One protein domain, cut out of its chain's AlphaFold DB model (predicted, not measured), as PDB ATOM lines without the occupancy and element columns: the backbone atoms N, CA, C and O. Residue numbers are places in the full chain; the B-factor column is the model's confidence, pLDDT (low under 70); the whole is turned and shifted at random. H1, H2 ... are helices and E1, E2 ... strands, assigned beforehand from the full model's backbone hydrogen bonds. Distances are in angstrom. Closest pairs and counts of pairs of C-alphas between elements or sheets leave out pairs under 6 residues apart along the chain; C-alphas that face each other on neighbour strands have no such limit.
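AT A GLANCE: This is residues 222 to 333 of the 394 residues of an uncharacterized protein of Hortaea werneckii (UniProt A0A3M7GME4). A strongly twisted sheet of four strands has H1 and H2 over one face, the two layers of this domain, while a long link leads away to the small helix H3, set off from the sheet. Two stretches stick out, residues 271 to 276 in the link between E3 and E4, and residues 321 to 327, of which 326 and 327 belong to H3. The printed part has 112 residues, with four named strands followed by three named helices; under half of the residues are in these elements, and the class is mixed. The sheet's order is E1, E2, E3, E4, antiparallel throughout. The whole is only just compact, close to loose, with a radius of gyration of the C-alphas of 15.5 A and spans of 39 by 34 by 25 A.

HOW THE PARTS SIT: E1, residues 222 to 227, E2, 241 to 247, E3, 258 to 263, and E4, 283 to 285, form a meander, each strand the antiparallel neighbour of the one before. Within hydrogen-bond range are N 224 and O 244 at 2.9 A, N 243 and O 261 at 2.9 A, and N 262 and O 284 at 2.8 A. H1, residues 287 to 295, is on the sheet at a height of 10.2 A; its Cys 290 and Leu 260 of E3 have the closest C-alphas, 6.8 A apart. H2, residues 302 to 311, is on the sheet at 8.9 A and runs across the strands, at 65 degrees to E2 on the local plane; it touches E1, closest at the C-alphas of Arg 224 and Val 304, 6.3 A. H1 and H2 are only just apart, at 8.4 A. H3, residues 326 to 331, is not on the sheet. In H1, H2 and H3 every O i to N i+4 pair is within hydrogen-bond range.

IN THESE COORDINATES: E1 begins at C-alpha 222 (40.249, -16.757, -18.149). E2 is 17.1 A long and H2 14.4 A. H3 ends at C-alpha 331 (38.975, 8.114, -32.447).

THE WHOLE: The C-alphas farthest apart, of Gln 249 and Glu 274, are 45.0 A apart. The printed part has no cut. The links E1 to E2, E3 to E4 and H2 to H3 are long. The model's pLDDT is under 70 at residues 230 to 234 and 319 to 333.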
ATOM      1  N   ARG A 222      39.626 -18.069 -17.990       95.81
ATOM      2  CA  ARG A 222      40.249 -16.757 -18.149       95.81
ATOM      3  C   ARG A 222      40.868 -16.597 -19.528       95.81
ATOM      4  O   ARG A 222      41.604 -17.468 -19.994       95.81
ATOM      5  N   LEU A 223      40.625 -15.435 -20.129       96.69
ATOM      6  CA  LEU A 223      41.404 -14.944 -21.261       96.69
ATOM      7  C   LEU A 223      42.621 -14.208 -20.700       96.69
ATOM      8  O   LEU A 223      42.481 -13.237 -19.956       96.69
ATOM      9  N   ARG A 224      43.823 -14.689 -21.008       96.38
ATOM     10  CA  ARG A 224      45.073 -14.159 -20.447       96.38
ATOM     11  C   ARG A 224      46.191 -14.138 -21.481       96.38
ATOM     12  O   ARG A 224      46.107 -14.795 -22.514       96.38
ATOM     13  N   LEU A 225      47.255 -13.402 -21.174       96.88
ATOM     14  CA  LEU A 225      48.488 -13.421 -21.959       96.88
ATOM     15  C   LEU A 225      49.413 -14.529 -21.453       96.88
ATOM     16  O   LEU A 225      49.768 -14.560 -20.273       96.88
ATOM     17  N   SER A 226      49.825 -15.412 -22.354       95.12
ATOM     18  CA  SER A 226      50.867 -16.411 -22.117       95.12
ATOM     19  C   SER A 226      52.157 -15.966 -22.799       95.12
ATOM     20  O   SER A 226      52.114 -15.469 -23.926       95.12
ATOM     21  N   ARG A 227      53.307 -16.092 -22.128       93.75
ATOM     22  CA  ARG A 227      54.598 -15.743 -22.729       93.75
ATOM     23  C   ARG A 227      55.095 -16.923 -23.554       93.75
ATOM     24  O   ARG A 227      55.179 -18.039 -23.057       93.75
ATOM     25  N   VAL A 228      55.491 -16.660 -24.794       90.19
ATOM     26  CA  VAL A 228      56.043 -17.698 -25.673       90.19
ATOM     27  C   VAL A 228      57.435 -18.099 -25.174       90.19
ATOM     28  O   VAL A 228      58.382 -17.328 -25.317       90.19
ATOM     29  N   SER A 229      57.567 -19.285 -24.575       73.06
ATOM     30  CA  SER A 229      58.801 -19.781 -23.937       73.06
ATOM     31  C   SER A 229      59.529 -20.885 -24.719       73.06
ATOM     32  O   SER A 229      60.457 -21.492 -24.191       73.06
ATOM     33  N   THR A 230      59.130 -21.161 -25.964       67.75
ATOM     34  CA  THR A 230      59.710 -22.240 -26.781       67.75
ATOM     35  C   THR A 230      61.229 -22.083 -26.993       67.75
ATOM     36  O   THR A 230      61.750 -20.975 -26.870       67.75
ATOM     37  N   PRO A 231      61.964 -23.159 -27.350       56.38
ATOM     38  CA  PRO A 231      63.421 -23.120 -27.559       56.38
ATOM     39  C   PRO A 231      63.900 -22.105 -28.621       56.38
ATOM     40  O   PRO A 231      65.037 -21.649 -28.561       56.38
ATOM     41  N   GLY A 232      63.020 -21.697 -29.546       58.81
ATOM     42  CA  GLY A 232      63.199 -20.564 -30.475       58.81
ATOM     43  C   GLY A 232      62.251 -19.378 -30.215       58.81
ATOM     44  O   GLY A 232      61.985 -18.586 -31.114       58.81
ATOM     45  N   GLY A 233      61.673 -19.301 -29.015       63.09
ATOM     46  CA  GLY A 233      60.609 -18.384 -28.601       63.09
ATOM     47  C   GLY A 233      61.088 -16.993 -28.172       63.09
ATOM     48  O   GLY A 233      62.101 -16.477 -28.645       63.09
ATOM     49  N   ALA A 234      60.330 -16.339 -27.283       66.38
ATOM     50  CA  ALA A 234      60.585 -14.960 -26.869       66.38
ATOM     51  C   ALA A 234      61.916 -14.833 -26.109       66.38
ATOM     52  O   ALA A 234      62.017 -15.203 -24.934       66.38
ATOM     53  N   LYS A 235      62.929 -14.259 -26.767       79.25
ATOM     54  CA  LYS A 235      64.250 -14.005 -26.179       79.25
ATOM     55  C   LYS A 235      64.141 -13.106 -24.942       79.25
ATOM     56  O   LYS A 235      63.180 -12.349 -24.752       79.25
ATOM     57  N   ARG A 236      65.152 -13.165 -24.069       82.19
ATOM     58  CA  ARG A 236      65.291 -12.198 -22.969       82.19
ATOM     59  C   ARG A 236      65.264 -10.779 -23.561       82.19
ATOM     60  O   ARG A 236      65.849 -10.545 -24.614       82.19
ATOM     61  N   HIS A 237      64.532  -9.864 -22.925       86.38
ATOM     62  CA  HIS A 237      64.290  -8.489 -23.403       86.38
ATOM     63  C   HIS A 237      63.491  -8.338 -24.714       86.38
ATOM     64  O   HIS A 237      63.235  -7.215 -25.123       86.38
ATOM     65  N   HIS A 238      63.014  -9.432 -25.317       89.38
ATOM     66  CA  HIS A 238      62.128  -9.408 -26.486       89.38
ATOM     67  C   HIS A 238      60.871 -10.252 -26.221       89.38
ATOM     68  O   HIS A 238      60.740 -11.363 -26.743       89.38
ATOM     69  N   PRO A 239      59.965  -9.784 -25.338       91.56
ATOM     70  CA  PRO A 239      58.771 -10.535 -24.976       91.56
ATOM     71  C   PRO A 239      57.789 -10.620 -26.150       91.56
ATOM     72  O   PRO A 239      57.454  -9.612 -26.760       91.56
ATOM     73  N   ARG A 240      57.275 -11.824 -26.412       92.75
ATOM     74  CA  ARG A 240      56.134 -12.077 -27.301       92.75
ATOM     75  C   ARG A 240      55.067 -12.829 -26.520       92.75
ATOM     76  O   ARG A 240      55.398 -13.748 -25.759       92.75
ATOM     77  N   TYR A 241      53.815 -12.426 -26.695       95.19
ATOM     78  CA  TYR A 241      52.690 -12.989 -25.963       95.19
ATOM     79  C   TYR A 241      51.672 -13.618 -26.905       95.19
ATOM     80  O   TYR A 241      51.393 -13.090 -27.978       95.19
ATOM     81  N   ASN A 242      51.064 -14.707 -26.451       95.81
ATOM     82  CA  ASN A 242      49.871 -15.276 -27.056       95.81
ATOM     83  C   ASN A 242      48.662 -14.895 -26.202       95.81
ATOM     84  O   ASN A 242      48.718 -14.973 -24.972       95.81
ATOM     85  N   ILE A 243      47.571 -14.500 -26.849       96.75
ATOM     86  CA  ILE A 243      46.273 -14.318 -26.199       96.75
ATOM     87  C   ILE A 243      45.625 -15.696 -26.156       96.75
ATOM     88  O   ILE A 243      45.360 -16.298 -27.196       96.75
ATOM     89  N   VAL A 244      45.430 -16.225 -24.952       97.31
ATOM     90  CA  VAL A 244      45.009 -17.613 -24.752       97.31
ATOM     91  C   VAL A 244      43.808 -17.711 -23.831       97.31
ATOM     92  O   VAL A 244      43.660 -16.930 -22.887       97.31
ATOM     93  N   LEU A 245      42.988 -18.726 -24.075       97.31
ATOM     94  CA  LEU A 245      41.980 -19.194 -23.142       97.31
ATOM     95  C   LEU A 245      42.568 -20.319 -22.292       97.31
ATOM     96  O   LEU A 245      43.047 -21.328 -22.812       97.31
ATOM     97  N   ALA A 246      42.515 -20.168 -20.974       96.19
ATOM     98  CA  ALA A 246      42.965 -21.193 -20.045       96.19
ATOM     99  C   ALA A 246      42.140 -21.172 -18.757       96.19
ATOM    100  O   ALA A 246      41.462 -20.194 -18.441       96.19
ATOM    101  N   HIS A 247      42.227 -22.247 -17.979       94.50
ATOM    102  CA  HIS A 247      41.709 -22.243 -16.616       94.50
ATOM    103  C   HIS A 247      42.508 -21.267 -15.743       94.50
ATOM    104  O   HIS A 247      43.729 -21.165 -15.859       94.50
ATOM    105  N   ALA A 248      41.830 -20.558 -14.840       91.12
ATOM    106  CA  ALA A 248      42.458 -19.549 -13.986       91.12
ATOM    107  C   ALA A 248      43.578 -20.113 -13.089       91.12
ATOM    108  O   ALA A 248      44.501 -19.380 -12.744       91.12
ATOM    109  N   GLN A 249      43.503 -21.400 -12.738       90.12
ATOM    110  CA  GLN A 249      44.429 -22.053 -11.808       90.12
ATOM    111  C   GLN A 249      45.695 -22.606 -12.458       90.12
ATOM    112  O   GLN A 249      46.646 -22.941 -11.758       90.12
ATOM    113  N   THR A 250      45.721 -22.746 -13.783       92.44
ATOM    114  CA  THR A 250      46.875 -23.354 -14.447       92.44
ATOM    115  C   THR A 250      48.037 -22.370 -14.512       92.44
ATOM    116  O   THR A 250      47.832 -21.152 -14.563       92.44
ATOM    117  N   ALA A 251      49.270 -22.883 -14.551       92.94
ATOM    118  CA  ALA A 251      50.469 -22.055 -14.671       92.94
ATOM    119  C   ALA A 251      50.391 -21.126 -15.895       92.94
ATOM    120  O   ALA A 251      49.817 -21.496 -16.921       92.94
ATOM    121  N   ARG A 252      50.986 -19.929 -15.808       91.31
ATOM    122  CA  ARG A 252      50.877 -18.871 -16.834       91.31
ATOM    123  C   ARG A 252      51.154 -19.370 -18.256       91.31
ATOM    124  O   ARG A 252      50.374 -19.088 -19.164       91.31
ATOM    125  N   ASP A 253      52.248 -20.111 -18.414       91.00
ATOM    126  CA  ASP A 253      52.749 -20.592 -19.708       91.00
ATOM    127  C   ASP A 253      52.454 -22.086 -19.930       91.00
ATOM    128  O   ASP A 253      53.081 -22.734 -20.762       91.00
ATOM    129  N   SER A 254      51.501 -22.647 -19.176       90.94
ATOM    130  CA  SER A 254      50.997 -24.001 -19.430       90.94
ATOM    131  C   SER A 254      50.236 -24.073 -20.753       90.94
ATOM    132  O   SER A 254      49.767 -23.056 -21.274       90.94
ATOM    133  N   LYS A 255      50.079 -25.295 -21.276       92.62
ATOM    134  CA  LYS A 255      49.300 -25.556 -22.487       92.62
ATOM    135  C   LYS A 255      47.876 -24.989 -22.324       92.62
ATOM    136  O   LYS A 255      47.156 -25.429 -21.424       92.62
ATOM    137  N   PRO A 256      47.470 -24.008 -23.147       95.19
ATOM    138  CA  PRO A 256      46.139 -23.422 -23.059       95.19
ATOM    139  C   PRO A 256      45.073 -24.353 -23.652       95.19
ATOM    140  O   PRO A 256      45.397 -25.309 -24.357       95.19
ATOM    141  N   LEU A 257      43.800 -24.040 -23.393       94.69
ATOM    142  CA  LEU A 257      42.663 -24.702 -24.045       94.69
ATOM    143  C   LEU A 257      42.592 -24.311 -25.523       94.69
ATOM    144  O   LEU A 257      42.400 -25.164 -26.384       94.69
ATOM    145  N   GLU A 258      42.749 -23.016 -25.796       95.69
ATOM    146  CA  GLU A 258      42.686 -22.445 -27.138       95.69
ATOM    147  C   GLU A 258      43.589 -21.207 -27.229       95.69
ATOM    148  O   GLU A 258      43.668 -20.406 -26.290       95.69
ATOM    149  N   VAL A 259      44.288 -21.055 -28.355       96.38
ATOM    150  CA  VAL A 259      45.068 -19.854 -28.678       96.38
ATOM    151  C   VAL A 259      44.216 -19.000 -29.604       96.38
ATOM    152  O   VAL A 259      43.825 -19.465 -30.664       96.38
ATOM    153  N   LEU A 260      43.921 -17.771 -29.189       96.50
ATOM    154  CA  LEU A 260      43.004 -16.865 -29.889       96.50
ATOM    155  C   LEU A 260      43.734 -15.781 -30.680       96.50
ATOM    156  O   LEU A 260      43.118 -15.032 -31.432       96.50
ATOM    157  N   GLY A 261      45.033 -15.618 -30.437       95.81
ATOM    158  CA  GLY A 261      45.787 -14.548 -31.056       95.81
ATOM    159  C   GLY A 261      47.210 -14.398 -30.546       95.81
ATOM    160  O   GLY A 261      47.663 -15.103 -29.641       95.81
ATOM    161  N   THR A 262      47.902 -13.419 -31.118       95.00
ATOM    162  CA  THR A 262      49.271 -13.033 -30.770       95.00
ATOM    163  C   THR A 262      49.357 -11.532 -30.517       95.00
ATOM    164  O   THR A 262      48.605 -10.737 -31.083       95.00
ATOM    165  N   TYR A 263      50.270 -11.147 -29.630       95.19
ATOM    166  CA  TYR A 263      50.515  -9.768 -29.237       95.19
ATOM    167  C   TYR A 263      52.019  -9.504 -29.109       95.19
ATOM    168  O   TYR A 263      52.712 -10.135 -28.298       95.19
ATOM    169  N   ASN A 264      52.504  -8.532 -29.883       93.94
ATOM    170  CA  ASN A 264      53.844  -7.978 -29.751       93.94
ATOM    171  C   ASN A 264      53.778  -6.635 -28.994       93.94
ATOM    172  O   ASN A 264      53.191  -5.670 -29.487       93.94
ATOM    173  N   PRO A 265      54.347  -6.538 -27.779       92.88
ATOM    174  CA  PRO A 265      54.342  -5.301 -27.007       92.88
ATOM    175  C   PRO A 265      55.355  -4.269 -27.515       92.88
ATOM    176  O   PRO A 265      55.223  -3.092 -27.159       92.88
ATOM    177  N   ILE A 266      56.363  -4.694 -28.287       92.00
ATOM    178  CA  ILE A 266      57.398  -3.816 -28.833       92.00
ATOM    179  C   ILE A 266      56.796  -3.087 -30.039       92.00
ATOM    180  O   ILE A 266      56.300  -3.747 -30.950       92.00
ATOM    181  N   PRO A 267      56.777  -1.743 -30.038       92.00
ATOM    182  CA  PRO A 267      56.202  -0.984 -31.133       92.00
ATOM    183  C   PRO A 267      57.168  -0.979 -32.323       92.00
ATOM    184  O   PRO A 267      58.308  -0.521 -32.207       92.00
ATOM    185  N   GLU A 268      56.694  -1.469 -33.459       88.12
ATOM    186  CA  GLU A 268      57.448  -1.580 -34.704       88.12
ATOM    187  C   GLU A 268      56.913  -0.567 -35.724       88.12
ATOM    188  O   GLU A 268      55.821  -0.004 -35.580       88.12
ATOM    189  N   LEU A 269      57.735  -0.248 -36.723       87.88
ATOM    190  CA  LEU A 269      57.272   0.546 -37.855       87.88
ATOM    191  C   LEU A 269      56.363  -0.341 -38.716       87.88
ATOM    192  O   LEU A 269      56.700  -1.509 -38.921       87.88
ATOM    193  N   PRO A 270      55.233   0.179 -39.222       83.50
ATOM    194  CA  PRO A 270      54.426  -0.568 -40.172       83.50
ATOM    195  C   PRO A 270      55.276  -0.975 -41.378       83.50
ATOM    196  O   PRO A 270      56.136  -0.213 -41.826       83.50
ATOM    197  N   VAL A 271      55.023  -2.166 -41.921       82.62
ATOM    198  CA  VAL A 271      55.707  -2.641 -43.128       82.62
ATOM    199  C   VAL A 271      55.430  -1.653 -44.268       82.62
ATOM    200  O   VAL A 271      54.279  -1.474 -44.654       82.62
ATOM    201  N   GLY A 272      56.480  -1.001 -44.778       81.94
ATOM    202  CA  GLY A 272      56.384  -0.007 -45.854       81.94
ATOM    203  C   GLY A 272      56.141   1.442 -45.408       81.94
ATOM    204  O   GLY A 272      55.801   2.270 -46.245       81.94
ATOM    205  N   ALA A 273      56.285   1.763 -44.119       81.69
ATOM    206  CA  ALA A 273      56.141   3.134 -43.630       81.69
ATOM    207  C   ALA A 273      57.453   3.935 -43.675       81.69
ATOM    208  O   ALA A 273      58.527   3.409 -43.379       81.69
ATOM    209  N   GLU A 274      57.332   5.232 -43.966       82.12
ATOM    210  CA  GLU A 274      58.451   6.178 -43.975       82.12
ATOM    211  C   GLU A 274      59.122   6.313 -42.588       82.12
ATOM    212  O   GLU A 274      58.434   6.227 -41.554       82.12
ATOM    213  N   PRO A 275      60.445   6.579 -42.526       75.62
ATOM    214  CA  PRO A 275      61.168   6.830 -41.279       75.62
ATOM    215  C   PRO A 275      60.645   8.104 -40.590       75.62
ATOM    216  O   PRO A 275      61.073   9.217 -40.868       75.62
ATOM    217  N   GLY A 276      59.670   7.948 -39.693       78.94
ATOM    218  CA  GLY A 276      58.969   9.062 -39.037       78.94
ATOM    219  C   GLY A 276      57.499   8.768 -38.736       78.94
ATOM    220  O   GLY A 276      56.876   9.463 -37.933       78.94
ATOM    221  N   ALA A 277      56.944   7.706 -39.325       81.88
ATOM    222  CA  ALA A 277      55.597   7.252 -39.025       81.88
ATOM    223  C   ALA A 277      55.438   6.796 -37.561       81.88
ATOM    224  O   ALA A 277      56.370   6.317 -36.903       81.88
ATOM    225  N   ARG A 278      54.209   6.913 -37.043       85.56
ATOM    226  CA  ARG A 278      53.859   6.453 -35.695       85.56
ATOM    227  C   ARG A 278      54.086   4.944 -35.591       85.56
ATOM    228  O   ARG A 278      53.498   4.176 -36.344       85.56
ATOM    229  N   LYS A 279      54.886   4.524 -34.609       88.50
ATOM    230  CA  LYS A 279      55.102   3.100 -34.325       88.50
ATOM    231  C   LYS A 279      53.808   2.447 -33.835       88.50
ATOM    232  O   LYS A 279      53.097   3.019 -33.001       88.50
ATOM    233  N   VAL A 280      53.529   1.246 -34.327       88.38
ATOM    234  CA  VAL A 280      52.311   0.482 -34.034       88.38
ATOM    235  C   VAL A 280      52.689  -0.809 -33.315       88.38
ATOM    236  O   VAL A 280      53.807  -1.301 -33.427       88.38
ATOM    237  N   LYS A 281      51.770  -1.327 -32.500       91.69
ATOM    238  CA  LYS A 281      51.920  -2.635 -31.859       91.69
ATOM    239  C   LYS A 281      51.114  -3.662 -32.631       91.69
ATOM    240  O   LYS A 281      49.921  -3.450 -32.846       91.69
ATOM    241  N   ASP A 282      51.739  -4.782 -32.959       90.69
ATOM    242  CA  ASP A 282      51.063  -5.850 -33.682       90.69
ATOM    243  C   ASP A 282      50.177  -6.671 -32.748       90.69
ATOM    244  O   ASP A 282      50.632  -7.264 -31.761       90.69
ATOM    245  N   VAL A 283      48.893  -6.718 -33.089       93.38
ATOM    246  CA  VAL A 283      47.866  -7.490 -32.392       93.38
ATOM    247  C   VAL A 283      47.089  -8.268 -33.446       93.38
ATOM    248  O   VAL A 283      46.439  -7.674 -34.302       93.38
ATOM    249  N   LYS A 284      47.155  -9.599 -33.394       93.56
ATOM    250  CA  LYS A 284      46.380 -10.489 -34.270       93.56
ATOM    251  C   LYS A 284      45.432 -11.291 -33.398       93.56
ATOM    252  O   LYS A 284      45.907 -11.984 -32.505       93.56
ATOM    253  N   VAL A 285      44.126 -11.170 -33.619       94.81
ATOM    254  CA  VAL A 285      43.098 -11.794 -32.774       94.81
ATOM    255  C   VAL A 285      41.966 -12.339 -33.633       94.81
ATOM    256  O   VAL A 285      41.447 -11.632 -34.494       94.81
ATOM    257  N   ASP A 286      41.530 -13.557 -33.324       95.25
ATOM    258  CA  ASP A 286      40.331 -14.164 -33.893       95.25
ATOM    259  C   ASP A 286      39.080 -13.601 -33.203       95.25
ATOM    260  O   ASP A 286      38.670 -14.033 -32.118       95.25
ATOM    261  N   VAL A 287      38.471 -12.596 -33.836       94.81
ATOM    262  CA  VAL A 287      37.354 -11.810 -33.280       94.81
ATOM    263  C   VAL A 287      36.132 -12.681 -32.980       94.81
ATOM    264  O   VAL A 287      35.574 -12.606 -31.885       94.81
ATOM    265  N   SER A 288      35.743 -13.552 -33.916       95.00
ATOM    266  CA  SER A 288      34.588 -14.453 -33.772       95.00
ATOM    267  C   SER A 288      34.735 -15.383 -32.570       95.00
ATOM    268  O   SER A 288      33.783 -15.634 -31.826       95.00
ATOM    269  N   ARG A 289      35.956 -15.868 -32.346       95.75
ATOM    270  CA  ARG A 289      36.248 -16.824 -31.291       95.75
ATOM    271  C   ARG A 289      36.350 -16.167 -29.926       95.75
ATOM    272  O   ARG A 289      35.826 -16.703 -28.951       95.75
ATOM    273  N   CYS A 290      36.938 -14.975 -29.865       95.50
ATOM    274  CA  CYS A 290      36.900 -14.146 -28.666       95.50
ATOM    275  C   CYS A 290      35.459 -13.813 -28.262       95.50
ATOM    276  O   CYS A 290      35.106 -14.001 -27.101       95.50
ATOM    277  N   ALA A 291      34.617 -13.392 -29.212       94.88
ATOM    278  CA  ALA A 291      33.213 -13.074 -28.953       94.88
ATOM    279  C   ALA A 291      32.440 -14.276 -28.385       94.88
ATOM    280  O   ALA A 291      31.714 -14.136 -27.402       94.88
ATOM    281  N   TYR A 292      32.657 -15.473 -28.940       96.38
ATOM    282  CA  TYR A 292      32.070 -16.706 -28.414       96.38
ATOM    283  C   TYR A 292      32.454 -16.949 -26.946       96.38
ATOM    284  O   TYR A 292      31.584 -17.155 -26.102       96.38
ATOM    285  N   TRP A 293      33.746 -16.893 -26.615       95.88
ATOM    286  CA  TRP A 293      34.205 -17.178 -25.254       95.88
ATOM    287  C   TRP A 293      33.790 -16.116 -24.239       95.88
ATOM    288  O   TRP A 293      33.497 -16.459 -23.094       95.88
ATOM    289  N   LEU A 294      33.705 -14.853 -24.658       94.44
ATOM    290  CA  LEU A 294      33.109 -13.793 -23.848       94.44
ATOM    291  C   LEU A 294      31.627 -14.084 -23.564       94.44
ATOM    292  O   LEU A 294      31.212 -13.990 -22.414       94.44
ATOM    293  N   GLY A 295      30.861 -14.539 -24.564       94.44
ATOM    294  CA  GLY A 295      29.464 -14.956 -24.388       94.44
ATOM    295  C   GLY A 295      29.285 -16.168 -23.464       94.44
ATOM    296  O   GLY A 295      28.300 -16.253 -22.738       94.44
ATOM    297  N   VAL A 296      30.264 -17.080 -23.425       94.56
ATOM    298  CA  VAL A 296      30.305 -18.213 -22.474       94.56
ATOM    299  C   VAL A 296      30.644 -17.761 -21.040       94.56
ATOM    300  O   VAL A 296      30.465 -18.525 -20.093       94.56
ATOM    301  N   GLY A 297      31.108 -16.521 -20.852       93.81
ATOM    302  CA  GLY A 297      31.468 -15.961 -19.546       93.81
ATOM    303  C   GLY A 297      32.953 -16.084 -19.194       93.81
ATOM    304  O   GLY A 297      33.311 -16.047 -18.015       93.81
ATOM    305  N   ALA A 298      33.835 -16.245 -20.187       95.62
ATOM    306  CA  ALA A 298      35.275 -16.192 -19.953       95.62
ATOM    307  C   ALA A 298      35.691 -14.790 -19.482       95.62
ATOM    308  O   ALA A 298      35.344 -13.787 -20.099       95.62
ATOM    309  N   GLN A 299      36.471 -14.721 -18.404       95.06
ATOM    310  CA  GLN A 299      36.888 -13.458 -17.793       95.06
ATOM    311  C   GLN A 299      38.245 -13.002 -18.356       95.06
ATOM    312  O   GLN A 299      39.244 -13.697 -18.144       95.06
ATOM    313  N   PRO A 300      38.346 -11.864 -19.065       96.06
ATOM    314  CA  PRO A 300      39.632 -11.373 -19.544       96.06
ATOM    315  C   PRO A 300      40.452 -10.673 -18.457       96.06
ATOM    316  O   PRO A 300      39.918 -10.015 -17.568       96.06
ATOM    317  N   SER A 301      41.780 -10.814 -18.526       95.38
ATOM    318  CA  SER A 301      42.715 -10.033 -17.704       95.38
ATOM    319  C   SER A 301      42.740  -8.564 -18.141       95.38
ATOM    320  O   SER A 301      42.459  -8.277 -19.300       95.38
ATOM    321  N   ASP A 302      43.147  -7.629 -17.276       93.62
ATOM    322  CA  ASP A 302      43.050  -6.182 -17.567       93.62
ATOM    323  C   ASP A 302      43.780  -5.757 -18.860       93.62
ATOM    324  O   ASP A 302      43.303  -4.908 -19.613       93.62
ATOM    325  N   THR A 303      44.917  -6.383 -19.173       93.56
ATOM    326  CA  THR A 303      45.643  -6.150 -20.432       93.56
ATOM    327  C   THR A 303      44.892  -6.665 -21.656       93.56
ATOM    328  O   THR A 303      44.819  -5.964 -22.661       93.56
ATOM    329  N   VAL A 304      44.319  -7.868 -21.579       95.38
ATOM    330  CA  VAL A 304      43.524  -8.461 -22.664       95.38
ATOM    331  C   VAL A 304      42.235  -7.672 -22.847       95.38
ATOM    332  O   VAL A 304      41.875  -7.377 -23.979       95.38
ATOM    333  N   TRP A 305      41.603  -7.241 -21.753       95.00
ATOM    334  CA  TRP A 305      40.456  -6.339 -21.778       95.00
ATOM    335  C   TRP A 305      40.769  -5.084 -22.592       95.00
ATOM    336  O   TRP A 305      40.028  -4.749 -23.509       95.00
ATOM    337  N   ARG A 306      41.902  -4.424 -22.317       92.06
ATOM    338  CA  ARG A 306      42.325  -3.222 -23.049       92.06
ATOM    339  C   ARG A 306      42.551  -3.480 -24.542       92.06
ATOM    340  O   ARG A 306      42.191  -2.642 -25.364       92.06
ATOM    341  N   LEU A 307      43.148  -4.618 -24.902       92.81
ATOM    342  CA  LEU A 307      43.343  -4.988 -26.308       92.81
ATOM    343  C   LEU A 307      41.999  -5.232 -27.006       92.81
ATOM    344  O   LEU A 307      41.763  -4.700 -28.085       92.81
ATOM    345  N   LEU A 308      41.092  -5.972 -26.364       93.56
ATOM    346  CA  LEU A 308      39.758  -6.254 -26.896       93.56
ATOM    347  C   LEU A 308      38.889  -4.993 -26.989       93.56
ATOM    348  O   LEU A 308      38.125  -4.859 -27.943       93.56
ATOM    349  N   SER A 309      39.042  -4.037 -26.067       91.25
ATOM    350  CA  SER A 309      38.344  -2.753 -26.151       91.25
ATOM    351  C   SER A 309      38.857  -1.882 -27.293       91.25
ATOM    352  O   SER A 309      38.074  -1.191 -27.930       91.25
ATOM    353  N   MET A 310      40.157  -1.944 -27.606       87.62
ATOM    354  CA  MET A 310      40.708  -1.260 -28.785       87.62
ATOM    355  C   MET A 310      40.193  -1.857 -30.100       87.62
ATOM    356  O   MET A 310      40.087  -1.139 -31.087       87.62
ATOM    357  N   ILE A 311      39.870  -3.155 -30.109       88.75
ATOM    358  CA  ILE A 311      39.268  -3.855 -31.256       88.75
ATOM    359  C   ILE A 311      37.750  -3.581 -31.346       88.75
ATOM    360  O   ILE A 311      37.151  -3.794 -32.396       88.75
ATOM    361  N   GLY A 312      37.124  -3.088 -30.271       89.00
ATOM    362  CA  GLY A 312      35.687  -2.799 -30.206       89.00
ATOM    363  C   GLY A 312      34.812  -3.968 -29.735       89.00
ATOM    364  O   GLY A 312      33.602  -3.929 -29.923       89.00
ATOM    365  N   LEU A 313      35.396  -5.011 -29.127       89.25
ATOM    366  CA  LEU A 313      34.646  -6.158 -28.584       89.25
ATOM    367  C   LEU A 313      34.093  -5.922 -27.172       89.25
ATOM    368  O   LEU A 313      33.129  -6.568 -26.774       89.25
ATOM    369  N   LEU A 314      34.739  -5.052 -26.398       89.94
ATOM    370  CA  LEU A 314      34.376  -4.746 -25.016       89.94
ATOM    371  C   LEU A 314      34.412  -3.240 -24.795       89.94
ATOM    372  O   LEU A 314      35.244  -2.537 -25.369       89.94
ATOM    373  N   GLU A 315      33.565  -2.753 -23.899       89.50
ATOM    374  CA  GLU A 315      33.666  -1.377 -23.429       89.50
ATOM    375  C   GLU A 315      34.939  -1.200 -22.590       89.50
ATOM    376  O   GLU A 315      35.309  -2.093 -21.824       89.50
ATOM    377  N   PRO A 316      35.663  -0.079 -22.717       86.81
ATOM    378  CA  PRO A 316      36.855   0.164 -21.915       86.81
ATOM    379  C   PRO A 316      36.494   0.241 -20.422       86.81
ATOM    380  O   PRO A 316      35.731   1.101 -20.000       86.81
ATOM    381  N   LYS A 317      37.093  -0.641 -19.607       79.75
ATOM    382  CA  LYS A 317      36.843  -0.739 -18.153       79.75
ATOM    383  C   LYS A 317      37.214   0.531 -17.381       79.75
ATOM    384  O   LYS A 317      36.626   0.822 -16.348       79.75
ATOM    385  N   TYR A 318      38.202   1.267 -17.880       76.56
ATOM    386  CA  TYR A 318      38.608   2.555 -17.338       76.56
ATOM    387  C   TYR A 318      38.555   3.569 -18.469       76.56
ATOM    388  O   TYR A 318      39.208   3.377 -19.501       76.56
ATOM    389  N   LEU A 319      37.790   4.640 -18.271       67.94
ATOM    390  CA  LEU A 319      37.890   5.798 -19.139       67.94
ATOM    391  C   LEU A 319      39.283   6.394 -18.930       67.94
ATOM    392  O   LEU A 319      39.714   6.574 -17.788       67.94
ATOM    393  N   PRO A 320      40.042   6.616 -20.005       60.41
ATOM    394  CA  PRO A 320      41.363   7.185 -19.865       60.41
ATOM    395  C   PRO A 320      41.193   8.624 -19.335       60.41
ATOM    396  O   PRO A 320      40.516   9.424 -19.963       60.41
ATOM    397  N   THR A 321      41.752   8.935 -18.160       53.25
ATOM    398  CA  THR A 321      41.719  10.285 -17.567       53.25
ATOM    399  C   THR A 321      43.051  10.975 -17.855       53.25
ATOM    400  O   THR A 321      44.084  10.583 -17.314       53.25
ATOM    401  N   GLY A 322      43.056  11.965 -18.754       63.16
ATOM    402  CA  GLY A 322      44.232  12.795 -19.059       63.16
ATOM    403  C   GLY A 322      44.136  13.569 -20.387       63.16
ATOM    404  O   GLY A 322      43.327  13.235 -21.243       63.16
ATOM    405  N   PRO A 323      44.992  14.566 -20.651       57.84
ATOM    406  CA  PRO A 323      44.879  15.411 -21.852       57.84
ATOM    407  C   PRO A 323      45.072  14.648 -23.182       57.84
ATOM    408  O   PRO A 323      44.506  15.002 -24.209       57.84
ATOM    409  N   GLN A 324      45.810  13.533 -23.170       57.66
ATOM    410  CA  GLN A 324      46.014  12.654 -24.340       57.66
ATOM    411  C   GLN A 324      44.793  11.765 -24.660       57.66
ATOM    412  O   GLN A 324      44.778  11.034 -25.650       57.66
ATOM    413  N   THR A 325      43.787  11.768 -23.786       54.00
ATOM    414  CA  THR A 325      42.717  10.766 -23.755       54.00
ATOM    415  C   THR A 325      41.447  11.231 -24.461       54.00
ATOM    416  O   THR A 325      40.765  10.421 -25.087       54.00
ATOM    417  N   GLU A 326      41.205  12.541 -24.492       53.38
ATOM    418  CA  GLU A 326      40.101  13.171 -25.222       53.38
ATOM    419  C   GLU A 326      40.188  12.899 -26.733       53.38
ATOM    420  O   GLU A 326      39.181  12.628 -27.389       53.38
ATOM    421  N   ASN A 327      41.408  12.877 -27.279       56.03
ATOM    422  CA  ASN A 327      41.662  12.542 -28.682       56.03
ATOM    423  C   ASN A 327      41.456  11.044 -28.975       56.03
ATOM    424  O   ASN A 327      41.033  10.684 -30.071       56.03
ATOM    425  N   ALA A 328      41.700  10.163 -27.998       53.09
ATOM    426  CA  ALA A 328      41.459   8.726 -28.135       53.09
ATOM    427  C   ALA A 328      39.962   8.381 -28.032       53.09
ATOM    428  O   ALA A 328      39.474   7.561 -28.804       53.09
ATOM    429  N   LEU A 329      39.213   9.051 -27.149       54.88
ATOM    430  CA  LEU A 329      37.757   8.899 -27.018       54.88
ATOM    431  C   LEU A 329      37.009   9.295 -28.303       54.88
ATOM    432  O   LEU A 329      36.009   8.669 -28.648       54.88
ATOM    433  N   LYS A 330      37.523  10.282 -29.051       53.66
ATOM    434  CA  LYS A 330      36.988  10.686 -30.365       53.66
ATOM    435  C   LYS A 330      37.336   9.702 -31.492       53.66
ATOM    436  O   LYS A 330      36.558   9.560 -32.426       53.66
ATOM    437  N   ALA A 331      38.474   9.010 -31.399       54.06
ATOM    438  CA  ALA A 331      38.975   8.114 -32.447       54.06
ATOM    439  C   ALA A 331      38.451   6.664 -32.361       54.06
ATOM    440  O   ALA A 331      38.520   5.938 -33.347       54.06
ATOM    441  N   VAL A 332      37.941   6.219 -31.204       50.72
ATOM    442  CA  VAL A 332      37.570   4.804 -30.953       50.72
ATOM    443  C   VAL A 332      36.189   4.412 -31.501       50.72
ATOM    444  O   VAL A 332      35.812   3.244 -31.472       50.72
ATOM    445  N   ARG A 333      35.425   5.341 -32.076       43.22
ATOM    446  CA  ARG A 333      34.087   5.040 -32.598       43.22
ATOM    447  C   ARG A 333      34.153   4.557 -34.053       43.22
ATOM    448  O   ARG A 333      33.623   5.202 -34.951       43.22
TER     449      ARG A 333